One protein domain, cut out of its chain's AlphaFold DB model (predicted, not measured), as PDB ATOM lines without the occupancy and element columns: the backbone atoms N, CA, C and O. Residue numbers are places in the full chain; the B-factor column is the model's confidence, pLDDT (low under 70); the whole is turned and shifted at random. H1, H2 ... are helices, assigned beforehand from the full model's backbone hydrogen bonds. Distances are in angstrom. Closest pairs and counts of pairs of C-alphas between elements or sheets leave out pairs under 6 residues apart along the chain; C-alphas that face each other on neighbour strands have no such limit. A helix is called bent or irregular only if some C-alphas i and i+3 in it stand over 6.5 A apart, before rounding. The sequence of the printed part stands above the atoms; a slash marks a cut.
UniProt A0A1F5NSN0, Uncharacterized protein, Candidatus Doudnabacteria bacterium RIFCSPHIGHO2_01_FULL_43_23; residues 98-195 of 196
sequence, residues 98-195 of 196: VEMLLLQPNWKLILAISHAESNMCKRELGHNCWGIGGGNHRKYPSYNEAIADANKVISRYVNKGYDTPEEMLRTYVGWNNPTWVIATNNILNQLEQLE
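Overview. This is residues 98 to 195 of the 196 residues of an uncharacterized protein of Candidatus Doudnabacteria bacterium RIFCSPHIGHO2_01_FULL_43_23 (UniProt A0A1F5NSN0). What shape do these atoms make? H2 is in the middle, with the long helix H5 packed on one side of it at a slant and the equally long H3 crossing the other side near residues 107 to 110 of H2. H4 packs on H5 near residues 180 to 185, short H1 packs on H3 near residues 144 to 148, and the loop of residues 119 to 142 joins H2 to H3. What is the make-up? The printed part has 98 residues with five named helices, H1 to H5 in order along the chain, and no named strand; the class is all helix. How compact is it? It is compact and rounded, with a radius of gyration of the C-alphas of 12.5 A and spans of 33 by 30 by 26 A.

Arrangement. What does H5, residues 178 to 193, touch? It touches H2, residues 107 to 118, closest at the C-alphas of Ala 112 and Thr 184, 4.6 A apart, at a steep tilt of 41 degrees, opposite ways. With its residues 180 to 185 alone it touches H4, residues 165 to 173, closest at the C-alphas of Pro 165 and Val 181, 5.4 A apart. Where is H3, residues 143 to 158? It touches H2 about perpendicular, at 75 degrees, closest at the C-alphas of Ile 110 and Asn 151, 6.6 A apart, and is apart from H5. Its residues 144 to 148 alone touch H1, residues 98 to 102, closest at the C-alphas of Met 100 and Asn 144, 6.1 A apart. Are the helix backbones complete? In H1, H2 and H5 every O i to N i+4 pair is within hydrogen-bond range; in H3 it is 10 of 12 and in H4 3 of 5.

Along the chain. How long are the helices? H5 measures 22.5 A, H3 21.7 A, H2 15.9 A, H4 10.0 A and H1 6.1 A from first to last C-alpha. H4 is irregular, but only just: C-alphas 167 and 170 are 7.0 A apart. Where are the anchor points? C-alpha 98 begins H1 at (145.156, 158.430, 132.837), and C-alpha 193 ends H5 at (162.331, 162.935, 134.832).

Size, cuts and confidence. How far does it reach? The two C-alphas farthest apart are those of Asn 136 and Glu 195, at 36.9 A. Which links are long? The link from H2 to H3, with 24 residues, is long. Is there a cut or low confidence? The printed part has no cut, its mean pLDDT is 96.4, and no printed residue is under 70.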
ATOM      1  N   VAL A  98     144.015 158.410 131.904       97.31
ATOM      2  CA  VAL A  98     145.156 158.430 132.837       97.31
ATOM      3  C   VAL A  98     144.902 157.574 134.069       97.31
ATOM      4  O   VAL A  98     145.773 156.812 134.477       97.31
ATOM      5  N   GLU A  99     143.702 157.643 134.628       95.75
ATOM      6  CA  GLU A  99     143.296 156.845 135.781       95.75
ATOM      7  C   GLU A  99     143.387 155.352 135.442       95.75
ATOM      8  O   GLU A  99     143.996 154.573 136.171       95.75
ATOM      9  N   MET A 100     142.872 154.958 134.273       97.25
ATOM     10  CA  MET A 100     142.927 153.569 133.821       97.25
ATOM     11  C   MET A 100     144.361 153.094 133.562       97.25
ATOM     12  O   MET A 100     144.686 151.945 133.871       97.25
ATOM     13  N   LEU A 101     145.222 153.961 133.018       98.06
ATOM     14  CA  LEU A 101     146.649 153.684 132.866       98.06
ATOM     15  C   LEU A 101     147.304 153.441 134.222       98.06
ATOM     16  O   LEU A 101     147.930 152.403 134.398       98.06
ATOM     17  N   LEU A 102     147.140 154.357 135.179       96.62
ATOM     18  CA  LEU A 102     147.807 154.295 136.483       96.62
ATOM     19  C   LEU A 102     147.371 153.099 137.339       96.62
ATOM     20  O   LEU A 102     148.150 152.643 138.173       96.62
ATOM     21  N   LEU A 103     146.183 152.542 137.092       96.56
ATOM     22  CA  LEU A 103     145.745 151.280 137.700       96.56
ATOM     23  C   LEU A 103     146.541 150.054 137.215       96.56
ATOM     24  O   LEU A 103     146.477 148.997 137.843       96.56
ATOM     25  N   GLN A 104     147.270 150.149 136.098       97.94
ATOM     26  CA  GLN A 104     148.014 149.019 135.544       97.94
ATOM     27  C   GLN A 104     149.416 148.904 136.164       97.94
ATOM     28  O   GLN A 104     150.180 149.867 136.119       97.94
ATOM     29  N   PRO A 105     149.840 147.713 136.632       97.62
ATOM     30  CA  PRO A 105     151.199 147.493 137.134       97.62
ATOM     31  C   PRO A 105     152.301 147.917 136.155       97.62
ATOM     32  O   PRO A 105     153.325 148.449 136.570       97.62
ATOM     33  N   ASN A 106     152.076 147.728 134.851       98.38
ATOM     34  CA  ASN A 106     153.068 148.004 133.810       98.38
ATOM     35  C   ASN A 106     152.809 149.315 133.049       98.38
ATOM     36  O   ASN A 106     153.194 149.435 131.886       98.38
ATOM     37  N   TRP A 107     152.140 150.299 133.656       98.38
ATOM     38  CA  TRP A 107     151.685 151.514 132.962       98.38
ATOM     39  C   TRP A 107     152.796 152.301 132.245       98.38
ATOM     40  O   TRP A 107     152.562 152.837 131.161       98.38
ATOM     41  N   LYS A 108     154.024 152.311 132.783       98.50
ATOM     42  CA  LYS A 108     155.188 152.940 132.131       98.50
ATOM     43  C   LYS A 108     155.533 152.259 130.807       98.50
ATOM     44  O   LYS A 108     155.648 152.927 129.781       98.50
ATOM     45  N   LEU A 109     155.633 150.928 130.812       98.44
ATOM     46  CA  LEU A 109     155.876 150.131 129.605       98.44
ATOM     47  C   LEU A 109     154.709 150.231 128.621       98.44
ATOM     48  O   LEU A 109     154.937 150.347 127.421       98.44
ATOM     49  N   ILE A 110     153.464 150.263 129.108       98.62
ATOM     50  CA  ILE A 110     152.276 150.493 128.272       98.62
ATOM     51  C   ILE A 110     152.426 151.807 127.495       98.62
ATOM     52  O   ILE A 110     152.270 151.816 126.273       98.62
ATOM     53  N   LEU A 111     152.769 152.909 128.165       98.62
ATOM     54  CA  LEU A 111     152.962 154.200 127.500       98.62
ATOM     55  C   LEU A 111     154.144 154.186 126.535       98.62
ATOM     56  O   LEU A 111     154.009 154.640 125.396       98.62
ATOM     57  N   ALA A 112     155.276 153.633 126.961       98.56
ATOM     58  CA  ALA A 112     156.487 153.593 126.158       98.56
ATOM     59  C   ALA A 112     156.302 152.777 124.866       98.56
ATOM     60  O   ALA A 112     156.622 153.262 123.781       98.56
ATOM     61  N   ILE A 113     155.682 151.597 124.952       98.38
ATOM     62  CA  ILE A 113     155.377 150.765 123.780       98.38
ATOM     63  C   ILE A 113     154.342 151.458 122.887       98.38
ATOM     64  O   ILE A 113     154.503 151.480 121.669       98.38
ATOM     65  N   SER A 114     153.317 152.104 123.461       98.50
ATOM     66  CA  SER A 114     152.334 152.846 122.654       98.50
ATOM     67  C   SER A 114     152.982 153.959 121.821       98.50
ATOM     68  O   SER A 114     152.540 154.251 120.708       98.50
ATOM     69  N   HIS A 115     154.054 154.577 122.326       98.31
ATOM     70  CA  HIS A 115     154.816 155.572 121.581       98.31
ATOM     71  C   HIS A 115     155.514 154.969 120.365       98.31
ATOM     72  O   HIS A 115     155.374 155.508 119.267       98.31
ATOM     73  N   ALA A 116     156.215 153.850 120.549       97.56
ATOM     74  CA  ALA A 116     156.936 153.188 119.470       97.56
ATOM     75  C   ALA A 116     155.994 152.641 118.380       97.56
ATOM     76  O   ALA A 116     156.299 152.754 117.195       97.56
ATOM     77  N   GLU A 117     154.838 152.102 118.770       97.06
ATOM     78  CA  GLU A 117     153.918 151.405 117.860       97.06
ATOM     79  C   GLU A 117     152.930 152.341 117.149       97.06
ATOM     80  O   GLU A 117     152.620 152.161 115.973       97.06
ATOM     81  N   SER A 118     152.422 153.363 117.844       97.19
ATOM     82  CA  SER A 118     151.314 154.199 117.345       97.19
ATOM     83  C   SER A 118     151.492 155.690 117.622       97.19
ATOM     84  O   SER A 118     150.555 156.478 117.448       97.19
ATOM     85  N   ASN A 119     152.690 156.107 118.048       97.31
ATOM     86  CA  ASN A 119     152.964 157.466 118.510       97.31
ATOM     87  C   ASN A 119     151.976 157.878 119.617       97.31
ATOM     88  O   ASN A 119     151.309 158.901 119.508       97.31
ATOM     89  N   MET A 120     151.853 157.053 120.661       96.88
ATOM     90  CA  MET A 120     150.930 157.225 121.791       96.88
ATOM     91  C   MET A 120     149.469 157.310 121.344       96.88
ATOM     92  O   MET A 120     148.776 158.285 121.635       96.88
ATOM     93  N   CYS A 121     149.010 156.299 120.602       97.88
ATOM     94  CA  CYS A 121     147.644 156.191 120.078       97.88
ATOM     95  C   CYS A 121     147.231 157.263 119.059       97.88
ATOM     96  O   CYS A 121     146.069 157.313 118.676       97.88
ATOM     97  N   LYS A 122     148.140 158.111 118.563       97.50
ATOM     98  CA  LYS A 122     147.803 159.066 117.489       97.50
ATOM     99  C   LYS A 122     147.550 158.381 116.148       97.50
ATOM    100  O   LYS A 122     146.908 158.952 115.272       97.50
ATOM    101  N   ARG A 123     148.129 157.197 115.951       96.38
ATOM    102  CA  ARG A 123     148.042 156.406 114.719       96.38
ATOM    103  C   ARG A 123     147.715 154.967 115.072       96.38
ATOM    104  O   ARG A 123     148.590 154.109 115.076       96.38
ATOM    105  N   GLU A 124     146.464 154.728 115.424       94.44
ATOM    106  CA  GLU A 124     145.975 153.417 115.842       94.44
ATOM    107  C   GLU A 124     144.801 152.956 114.969       94.44
ATOM    108  O   GLU A 124     144.205 153.749 114.234       94.44
ATOM    109  N   LEU A 125     144.501 151.655 115.027       94.62
ATOM    110  CA  LEU A 125     143.304 151.073 114.431       94.62
ATOM    111  C   LEU A 125     142.500 150.304 115.489       94.62
ATOM    112  O   LEU A 125     142.917 149.238 115.941       94.62
ATOM    113  N   GLY A 126     141.298 150.791 115.810       96.19
ATOM    114  CA  GLY A 126     140.372 150.115 116.722       96.19
ATOM    115  C   GLY A 126     140.831 150.125 118.182       96.19
ATOM    116  O   GLY A 126     140.764 149.094 118.846       96.19
ATOM    117  N   HIS A 127     141.327 151.265 118.653       98.19
ATOM    118  CA  HIS A 127     141.908 151.510 119.972       98.19
ATOM    119  C   HIS A 127     143.143 150.654 120.298       98.19
ATOM    120  O   HIS A 127     143.512 150.494 121.461       98.19
ATOM    121  N   ASN A 128     143.803 150.080 119.288       97.94
ATOM    122  CA  ASN A 128     144.976 149.233 119.479       97.94
ATOM    123  C   ASN A 128     146.266 150.014 119.250       97.94
ATOM    124  O   ASN A 128     146.768 150.119 118.132       97.94
ATOM    125  N   CYS A 129     146.816 150.528 120.342       97.94
ATOM    126  CA  CYS A 129     148.005 151.367 120.305       97.94
ATOM    127  C   CYS A 129     149.324 150.595 120.358       97.94
ATOM    128  O   CYS A 129     150.377 151.222 120.278       97.94
ATOM    129  N   TRP A 130     149.272 149.273 120.539       97.75
ATOM    130  CA  TRP A 130     150.423 148.433 120.888       97.75
ATOM    131  C   TRP A 130     150.717 147.341 119.849       97.75
ATOM    132  O   TRP A 130     151.578 146.498 120.085       97.75
ATOM    133  N   GLY A 131     149.976 147.289 118.737       95.31
ATOM    134  CA  GLY A 131     150.169 146.267 117.697       95.31
ATOM    135  C   GLY A 131     149.738 144.852 118.116       95.31
ATOM    136  O   GLY A 131     150.177 143.851 117.545       95.31
ATOM    137  N   ILE A 132     148.870 144.726 119.127       96.50
ATOM    138  CA  ILE A 132     148.470 143.419 119.668       96.50
ATOM    139  C   ILE A 132     147.646 142.643 118.633       96.50
ATOM    140  O   ILE A 132     146.668 143.151 118.084       96.50
ATOM    141  N   GLY A 133     148.006 141.378 118.408       92.25
ATOM    142  CA  GLY A 133     147.358 140.503 117.422       92.25
ATOM    143  C   GLY A 133     148.142 140.337 116.116       92.25
ATOM    144  O   GLY A 133     147.785 139.478 115.308       92.25
ATOM    145  N   GLY A 134     149.237 141.084 115.925       87.25
ATOM    146  CA  GLY A 134     150.134 140.925 114.778       87.25
ATOM    147  C   GLY A 134     149.389 141.062 113.448       87.25
ATOM    148  O   GLY A 134     148.745 142.075 113.188       87.25
ATOM    149  N   GLY A 135     149.430 140.019 112.612       84.38
ATOM    150  CA  GLY A 135     148.755 140.012 111.308       84.38
ATOM    151  C   GLY A 135     147.230 140.177 111.374       84.38
ATOM    152  O   GLY A 135     146.636 140.670 110.420       84.38
ATOM    153  N   ASN A 136     146.595 139.826 112.497       91.62
ATOM    154  CA  ASN A 136     145.176 140.081 112.736       91.62
ATOM    155  C   ASN A 136     145.030 141.057 113.908       91.62
ATOM    156  O   ASN A 136     144.861 140.645 115.059       91.62
ATOM    157  N   HIS A 137     145.160 142.353 113.609       91.38
ATOM    158  CA  HIS A 137     145.099 143.415 114.612       91.38
ATOM    159  C   HIS A 137     143.831 143.297 115.453       91.38
ATOM    160  O   HIS A 137     142.710 143.352 114.935       91.38
ATOM    161  N   ARG A 138     144.012 143.162 116.769       96.31
ATOM    162  CA  ARG A 138     142.889 143.188 117.700       96.31
ATOM    163  C   ARG A 138     142.253 144.575 117.675       96.31
ATOM    164  O   ARG A 138     142.969 145.566 117.563       96.31
ATOM    165  N   LYS A 139     140.929 144.630 117.794       97.75
ATOM    166  CA  LYS A 139     140.158 145.865 117.958       97.75
ATOM    167  C   LYS A 139     139.427 145.809 119.287       97.75
ATOM    168  O   LYS A 139     138.953 144.739 119.671       97.75
ATOM    169  N   TYR A 140     139.329 146.947 119.952       97.94
ATOM    170  CA  TYR A 140     138.716 147.071 121.264       97.94
ATOM    171  C   TYR A 140     137.548 148.059 121.215       97.94
ATOM    172  O   TYR A 140     137.618 149.053 120.489       97.94
ATOM    173  N   PRO A 141     136.491 147.834 122.010       97.69
ATOM    174  CA  PRO A 141     135.392 148.786 122.154       97.69
ATOM    175  C   PRO A 141     135.825 150.147 122.715       97.69
ATOM    176  O   PRO A 141     135.258 151.167 122.335       97.69
ATOM    177  N   SER A 142     136.843 150.179 123.581       98.06
ATOM    178  CA  SER A 142     137.341 151.403 124.220       98.06
ATOM    179  C   SER A 142     138.846 151.341 124.503       98.06
ATOM    180  O   SER A 142     139.416 150.253 124.619       98.06
ATOM    181  N   TYR A 143     139.488 152.503 124.685       98.38
ATOM    182  CA  TYR A 143     140.877 152.560 125.157       98.38
ATOM    183  C   TYR A 143     141.042 151.938 126.545       98.38
ATOM    184  O   TYR A 143     142.052 151.288 126.781       98.38
ATOM    185  N   ASN A 144     140.060 152.058 127.445       98.06
ATOM    186  CA  ASN A 144     140.151 151.446 128.776       98.06
ATOM    187  C   ASN A 144     140.292 149.919 128.692       98.06
ATOM    188  O   ASN A 144     141.163 149.336 129.338       98.06
ATOM    189  N   GLU A 145     139.485 149.268 127.853       98.12
ATOM    190  CA  GLU A 145     139.603 147.825 127.608       98.12
ATOM    191  C   GLU A 145     140.930 147.466 126.934       98.12
ATOM    192  O   GLU A 145     141.568 146.476 127.299       98.12
ATOM    193  N   ALA A 146     141.373 148.292 125.986       98.50
ATOM    194  CA  ALA A 146     142.643 148.096 125.303       98.50
ATOM    195  C   ALA A 146     143.846 148.217 126.258       98.50
ATOM    196  O   ALA A 146     144.759 147.399 126.188       98.50
ATOM    197  N   ILE A 147     143.825 149.176 127.192       98.81
ATOM    198  CA  ILE A 147     144.846 149.373 128.233       98.81
ATOM    199  C   ILE A 147     144.917 148.150 129.156       98.81
ATOM    200  O   ILE A 147     146.011 147.661 129.445       98.81
ATOM    201  N   ALA A 148     143.765 147.628 129.592       98.56
ATOM    202  CA  ALA A 148     143.713 146.429 130.430       98.56
ATOM    203  C   ALA A 148     144.335 145.212 129.725       98.56
ATOM    204  O   ALA A 148     145.124 144.469 130.317       98.56
ATOM    205  N   ASP A 149     144.002 145.006 128.447       98.50
ATOM    206  CA  ASP A 149     144.569 143.900 127.680       98.50
ATOM    207  C   ASP A 149     146.052 144.115 127.350       98.50
ATOM    208  O   ASP A 149     146.837 143.170 127.442       98.50
ATOM    209  N   ALA A 150     146.471 145.348 127.056       98.56
ATOM    210  CA  ALA A 150     147.877 145.687 126.865       98.56
ATOM    211  C   ALA A 150     148.701 145.351 128.110       98.56
ATOM    212  O   ALA A 150     149.726 144.676 127.997       98.56
ATOM    213  N   ASN A 151     148.210 145.714 129.300       98.75
ATOM    214  CA  ASN A 151     148.831 145.311 130.554       98.75
ATOM    215  C   ASN A 151     148.930 143.785 130.664       98.75
ATOM    216  O   ASN A 151     150.009 143.263 130.916       98.75
ATOM    217  N   LYS A 152     147.839 143.054 130.399       98.50
ATOM    218  CA  LYS A 152     147.835 141.583 130.428       98.50
ATOM    219  C   LYS A 152     148.869 140.983 129.475       98.50
ATOM    220  O   LYS A 152     149.531 140.005 129.825       98.50
ATOM    221  N   VAL A 153     149.004 141.528 128.267       98.00
ATOM    222  CA  VAL A 153     149.996 141.076 127.287       98.00
ATOM    223  C   VAL A 153     151.406 141.343 127.800       98.00
ATOM    224  O   VAL A 153     152.189 140.395 127.837       98.00
ATOM    225  N   ILE A 154     151.698 142.572 128.230       98.38
ATOM    226  CA  ILE A 154     153.013 143.003 128.730       98.38
ATOM    227  C   ILE A 154     153.411 142.219 129.983       98.38
ATOM    228  O   ILE A 154     154.529 141.716 130.050       98.38
ATOM    229  N   SER A 155     152.485 141.977 130.914       98.44
ATOM    230  CA  SER A 155     152.718 141.139 132.096       98.44
ATOM    231  C   SER A 155     153.255 139.753 131.740       98.44
ATOM    232  O   SER A 155     154.054 139.204 132.484       98.44
ATOM    233  N   ARG A 156     152.868 139.158 130.600       97.62
ATOM    234  CA  ARG A 156     153.410 137.845 130.191       97.62
ATOM    235  C   ARG A 156     154.893 137.891 129.830       97.62
ATOM    236  O   ARG A 156     155.533 136.844 129.881       97.62
ATOM    237  N   TYR A 157     155.400 139.049 129.418       96.94
ATOM    238  CA  TYR A 157     156.814 139.275 129.127       96.94
ATOM    239  C   TYR A 157     157.567 139.605 130.413       96.94
ATOM    240  O   TYR A 157     158.519 138.904 130.743       96.94
ATOM    241  N   VAL A 158     157.049 140.550 131.200       97.62
ATOM    242  CA  VAL A 158     157.620 140.935 132.502       97.62
ATOM    243  C   VAL A 158     157.742 139.724 133.432       97.62
ATOM    244  O   VAL A 158     158.804 139.469 133.985       97.62
ATOM    245  N   ASN A 159     156.716 138.869 133.507       97.56
ATOM    246  CA  ASN A 159     156.746 137.650 134.330       97.56
ATOM    247  C   ASN A 159     157.777 136.603 133.867       97.56
ATOM    248  O   ASN A 159     158.016 135.630 134.578       97.56
ATOM    249  N   LYS A 160     158.352 136.756 132.670       97.00
ATOM    250  CA  LYS A 160     159.446 135.918 132.155       97.00
ATOM    251  C   LYS A 160     160.823 136.566 132.336       97.00
ATOM    252  O   LYS A 160     161.801 135.986 131.876       97.00
ATOM    253  N   GLY A 161     160.893 137.732 132.980       96.62
ATOM    254  CA  GLY A 161     162.113 138.526 133.103       96.62
ATOM    255  C   GLY A 161     162.438 139.333 131.847       96.62
ATOM    256  O   GLY A 161     163.604 139.561 131.572       96.62
ATOM    257  N   TYR A 162     161.430 139.692 131.047       97.00
ATOM    258  CA  TYR A 162     161.583 140.658 129.959       97.00
ATOM    259  C   TYR A 162     160.872 141.949 130.362       97.00
ATOM    260  O   TYR A 162     159.717 142.167 129.980       97.00
ATOM    261  N   ASP A 163     161.521 142.747 131.204       96.00
ATOM    262  CA  ASP A 163     160.954 143.973 131.779       96.00
ATOM    263  C   ASP A 163     161.616 145.255 131.254       96.00
ATOM    264  O   ASP A 163     161.129 146.356 131.516       96.00
ATOM    265  N   THR A 164     162.635 145.110 130.406       97.25
ATOM    266  CA  THR A 164     163.254 146.207 129.656       97.25
ATOM    267  C   THR A 164     162.923 146.156 128.157       97.25
ATOM    268  O   THR A 164     162.671 145.079 127.598       97.25
ATOM    269  N   PRO A 165     162.940 147.299 127.442       97.06
ATOM    270  CA  PRO A 165     162.752 147.310 125.990       97.06
ATOM    271  C   PRO A 165     163.759 146.430 125.232       97.06
ATOM    272  O   PRO A 165     163.398 145.776 124.252       97.06
ATOM    273  N   GLU A 166     165.005 146.363 125.691       96.81
ATOM    274  CA  GLU A 166     166.071 145.533 125.127       96.81
ATOM    275  C   GLU A 166     165.712 144.043 125.169       96.81
ATOM    276  O   GLU A 166     165.852 143.329 124.172       96.81
ATOM    277  N   GLU A 167     165.205 143.580 126.308       95.75
ATOM    278  CA  GLU A 167     164.779 142.196 126.509       95.75
ATOM    279  C   GLU A 167     163.493 141.866 125.745       95.75
ATOM    280  O   GLU A 167     163.341 140.776 125.179       95.75
ATOM    281  N   MET A 168     162.565 142.824 125.684       96.12
ATOM    282  CA  MET A 168     161.300 142.660 124.975       96.12
ATOM    283  C   MET A 168     161.475 142.660 123.453       96.12
ATOM    284  O   MET A 168     160.699 141.990 122.772       96.12
ATOM    285  N   LEU A 169     162.486 143.336 122.895       93.50
ATOM    286  CA  LEU A 169     162.642 143.548 121.449       93.50
ATOM    287  C   LEU A 169     162.435 142.270 120.623       93.50
ATOM    288  O   LEU A 169     161.582 142.208 119.734       93.50
ATOM    289  N   ARG A 170     163.190 141.209 120.927       89.25
ATOM    290  CA  ARG A 170     163.179 139.991 120.101       89.25
ATOM    291  C   ARG A 170     161.896 139.173 120.243       89.25
ATOM    292  O   ARG A 170     161.582 138.397 119.346       89.25
ATOM    293  N   THR A 171     161.163 139.325 121.344       90.44
ATOM    294  CA  THR A 171     159.981 138.503 121.654       90.44
ATOM    295  C   THR A 171     158.659 139.240 121.438       90.44
ATOM    296  O   THR A 171     157.649 138.602 121.142       90.44
ATOM    297  N   TYR A 172     158.653 140.565 121.570       93.19
ATOM    298  CA  TYR A 172     157.504 141.432 121.330       93.19
ATOM    299  C   TYR A 172     157.448 141.875 119.864       93.19
ATOM    300  O   TYR A 172     156.466 141.603 119.179       93.19
ATOM    301  N   VAL A 173     158.528 142.487 119.365       91.81
ATOM    302  CA  VAL A 173     158.620 142.987 117.981       91.81
ATOM    303  C   VAL A 173     158.932 141.849 117.003       91.81
ATOM    304  O   VAL A 173     158.488 141.859 115.857       91.81
ATOM    305  N   GLY A 174     159.683 140.837 117.453       90.06
ATOM    306  CA  GLY A 174     159.967 139.622 116.677       90.06
ATOM    307  C   GLY A 174     161.138 139.736 115.692       90.06
ATOM    308  O   GLY A 174     161.489 138.749 115.048       90.06
ATOM    309  N   TRP A 175     161.771 140.907 115.579       90.25
ATOM    310  CA  TRP A 175     162.944 141.142 114.731       90.25
ATOM    311  C   TRP A 175     163.848 142.242 115.313       90.25
ATOM    312  O   TRP A 175     163.484 142.923 116.270       90.25
ATOM    313  N   ASN A 176     165.061 142.394 114.769       92.25
ATOM    314  CA  ASN A 176     166.043 143.355 115.277       92.25
ATOM    315  C   ASN A 176     165.709 144.801 114.867       92.25
ATOM    316  O   ASN A 176     166.093 145.236 113.783       92.25
ATOM    317  N   ASN A 177     165.034 145.538 115.749       94.19
ATOM    318  CA  ASN A 177     164.636 146.932 115.545       94.19
ATOM    319  C   ASN A 177     165.196 147.858 116.651       94.19
ATOM    320  O   ASN A 177     164.507 148.123 117.639       94.19
ATOM    321  N   PRO A 178     166.423 148.391 116.509       95.19
ATOM    322  CA  PRO A 178     167.024 149.260 117.527       95.19
ATOM    323  C   PRO A 178     166.265 150.583 117.714       95.19
ATOM    324  O   PRO A 178     166.246 151.136 118.810       95.19
ATOM    325  N   THR A 179     165.587 151.078 116.676       96.88
ATOM    326  CA  THR A 179     164.785 152.308 116.760       96.88
ATOM    327  C   THR A 179     163.615 152.155 117.726       96.88
ATOM    328  O   THR A 179     163.286 153.100 118.437       96.88
ATOM    329  N   TRP A 180     163.012 150.964 117.796       97.62
ATOM    330  CA  TRP A 180     161.944 150.670 118.752       97.62
ATOM    331  C   TRP A 180     162.440 150.766 120.199       97.62
ATOM    332  O   TRP A 180     161.788 151.393 121.032       97.62
ATOM    333  N   VAL A 181     163.631 150.226 120.483       98.06
ATOM    334  CA  VAL A 181     164.267 150.313 121.809       98.06
ATOM    335  C   VAL A 181     164.537 151.771 122.176       98.06
ATOM    336  O   VAL A 181     164.122 152.226 123.238       98.06
ATOM    337  N   ILE A 182     165.144 152.535 121.262       98.25
ATOM    338  CA  ILE A 182     165.434 153.963 121.464       98.25
ATOM    339  C   ILE A 182     164.148 154.754 121.744       98.25
ATOM    340  O   ILE A 182     164.105 155.554 122.679       98.25
ATOM    341  N   ALA A 183     163.094 154.529 120.955       97.88
ATOM    342  CA  ALA A 183     161.818 155.219 121.121       97.88
ATOM    343  C   ALA A 183     161.163 154.897 122.472       97.88
ATOM    344  O   ALA A 183     160.680 155.801 123.153       97.88
ATOM    345  N   THR A 184     161.185 153.627 122.876       98.19
ATOM    346  CA  THR A 184     160.594 153.161 124.137       98.19
ATOM    347  C   THR A 184     161.364 153.723 125.338       98.19
ATOM    348  O   THR A 184     160.765 154.351 126.211       98.19
ATOM    349  N   ASN A 185     162.697 153.621 125.337       98.50
ATOM    350  CA  ASN A 185     163.546 154.169 126.402       98.50
ATOM    351  C   ASN A 185     163.427 155.690 126.537       98.50
ATOM    352  O   ASN A 185     163.426 156.205 127.649       98.50
ATOM    353  N   ASN A 186     163.262 156.426 125.434       98.25
ATOM    354  CA  ASN A 186     163.055 157.874 125.498       98.25
ATOM    355  C   ASN A 186     161.812 158.240 126.331       98.25
ATOM    356  O   ASN A 186     161.846 159.178 127.125       98.25
ATOM    357  N   ILE A 187     160.720 157.481 126.196       98.31
ATOM    358  CA  ILE A 187     159.519 157.705 127.008       98.31
ATOM    359  C   ILE A 187     159.745 157.306 128.461       98.31
ATOM    360  O   ILE A 187     159.364 158.069 129.343       98.31
ATOM    361  N   LEU A 188     160.387 156.166 128.724       98.38
ATOM    362  CA  LEU A 188     160.697 155.749 130.096       98.38
ATOM    363  C   LEU A 188     161.543 156.805 130.825       98.38
ATOM    364  O   LEU A 188     161.185 157.201 131.932       98.38
ATOM    365  N   ASN A 189     162.566 157.347 130.161       98.38
ATOM    366  CA  ASN A 189     163.413 158.410 130.704       98.38
ATOM    367  C   ASN A 189     162.629 159.706 130.959       98.38
ATOM    368  O   ASN A 189     162.830 160.363 131.976       98.38
ATOM    369  N   GLN A 190     161.718 160.090 130.057       98.00
ATOM    370  CA  GLN A 190     160.854 161.259 130.276       98.00
ATOM    371  C   GLN A 190     159.925 161.059 131.480       98.00
ATOM    372  O   GLN A 190     159.716 161.998 132.239       98.00
ATOM    373  N   LEU A 191     159.370 159.857 131.663       96.88
ATOM    374  CA  LEU A 191     158.516 159.550 132.813       96.88
ATOM    375  C   LEU A 191     159.306 159.581 134.129       96.88
ATOM    376  O   LEU A 191     158.793 160.083 135.123       96.88
ATOM    377  N   GLU A 192     160.553 159.104 134.127       95.94
ATOM    378  CA  GLU A 192     161.457 159.195 135.279       95.94
ATOM    379  C   GLU A 192     161.801 160.651 135.633       95.94
ATOM    380  O   GLU A 192     161.736 161.030 136.798       95.94
ATOM    381  N   GLN A 193     162.078 161.498 134.636       95.75
ATOM    382  CA  GLN A 193     162.331 162.935 134.832       95.75
ATOM    383  C   GLN A 193     161.124 163.703 135.387       95.75
ATOM    384  O   GLN A 193     161.295 164.763 135.981       95.75
ATOM    385  N   LEU A 194     159.911 163.189 135.174       91.94
ATOM    386  CA  LEU A 194     158.673 163.732 135.736       91.94
ATOM    387  C   LEU A 194     158.380 163.206 137.150       91.94
ATOM    388  O   LEU A 194     157.317 163.514 137.685       91.94
ATOM    389  N   GLU A 195     159.287 162.412 137.730       87.56
ATOM    390  CA  GLU A 195     159.144 161.776 139.046       87.56
ATOM    391  C   GLU A 195     157.884 160.885 139.158       87.56
ATOM    392  O   GLU A 195     157.297 160.743 140.233       87.56
TER     393      GLU A 195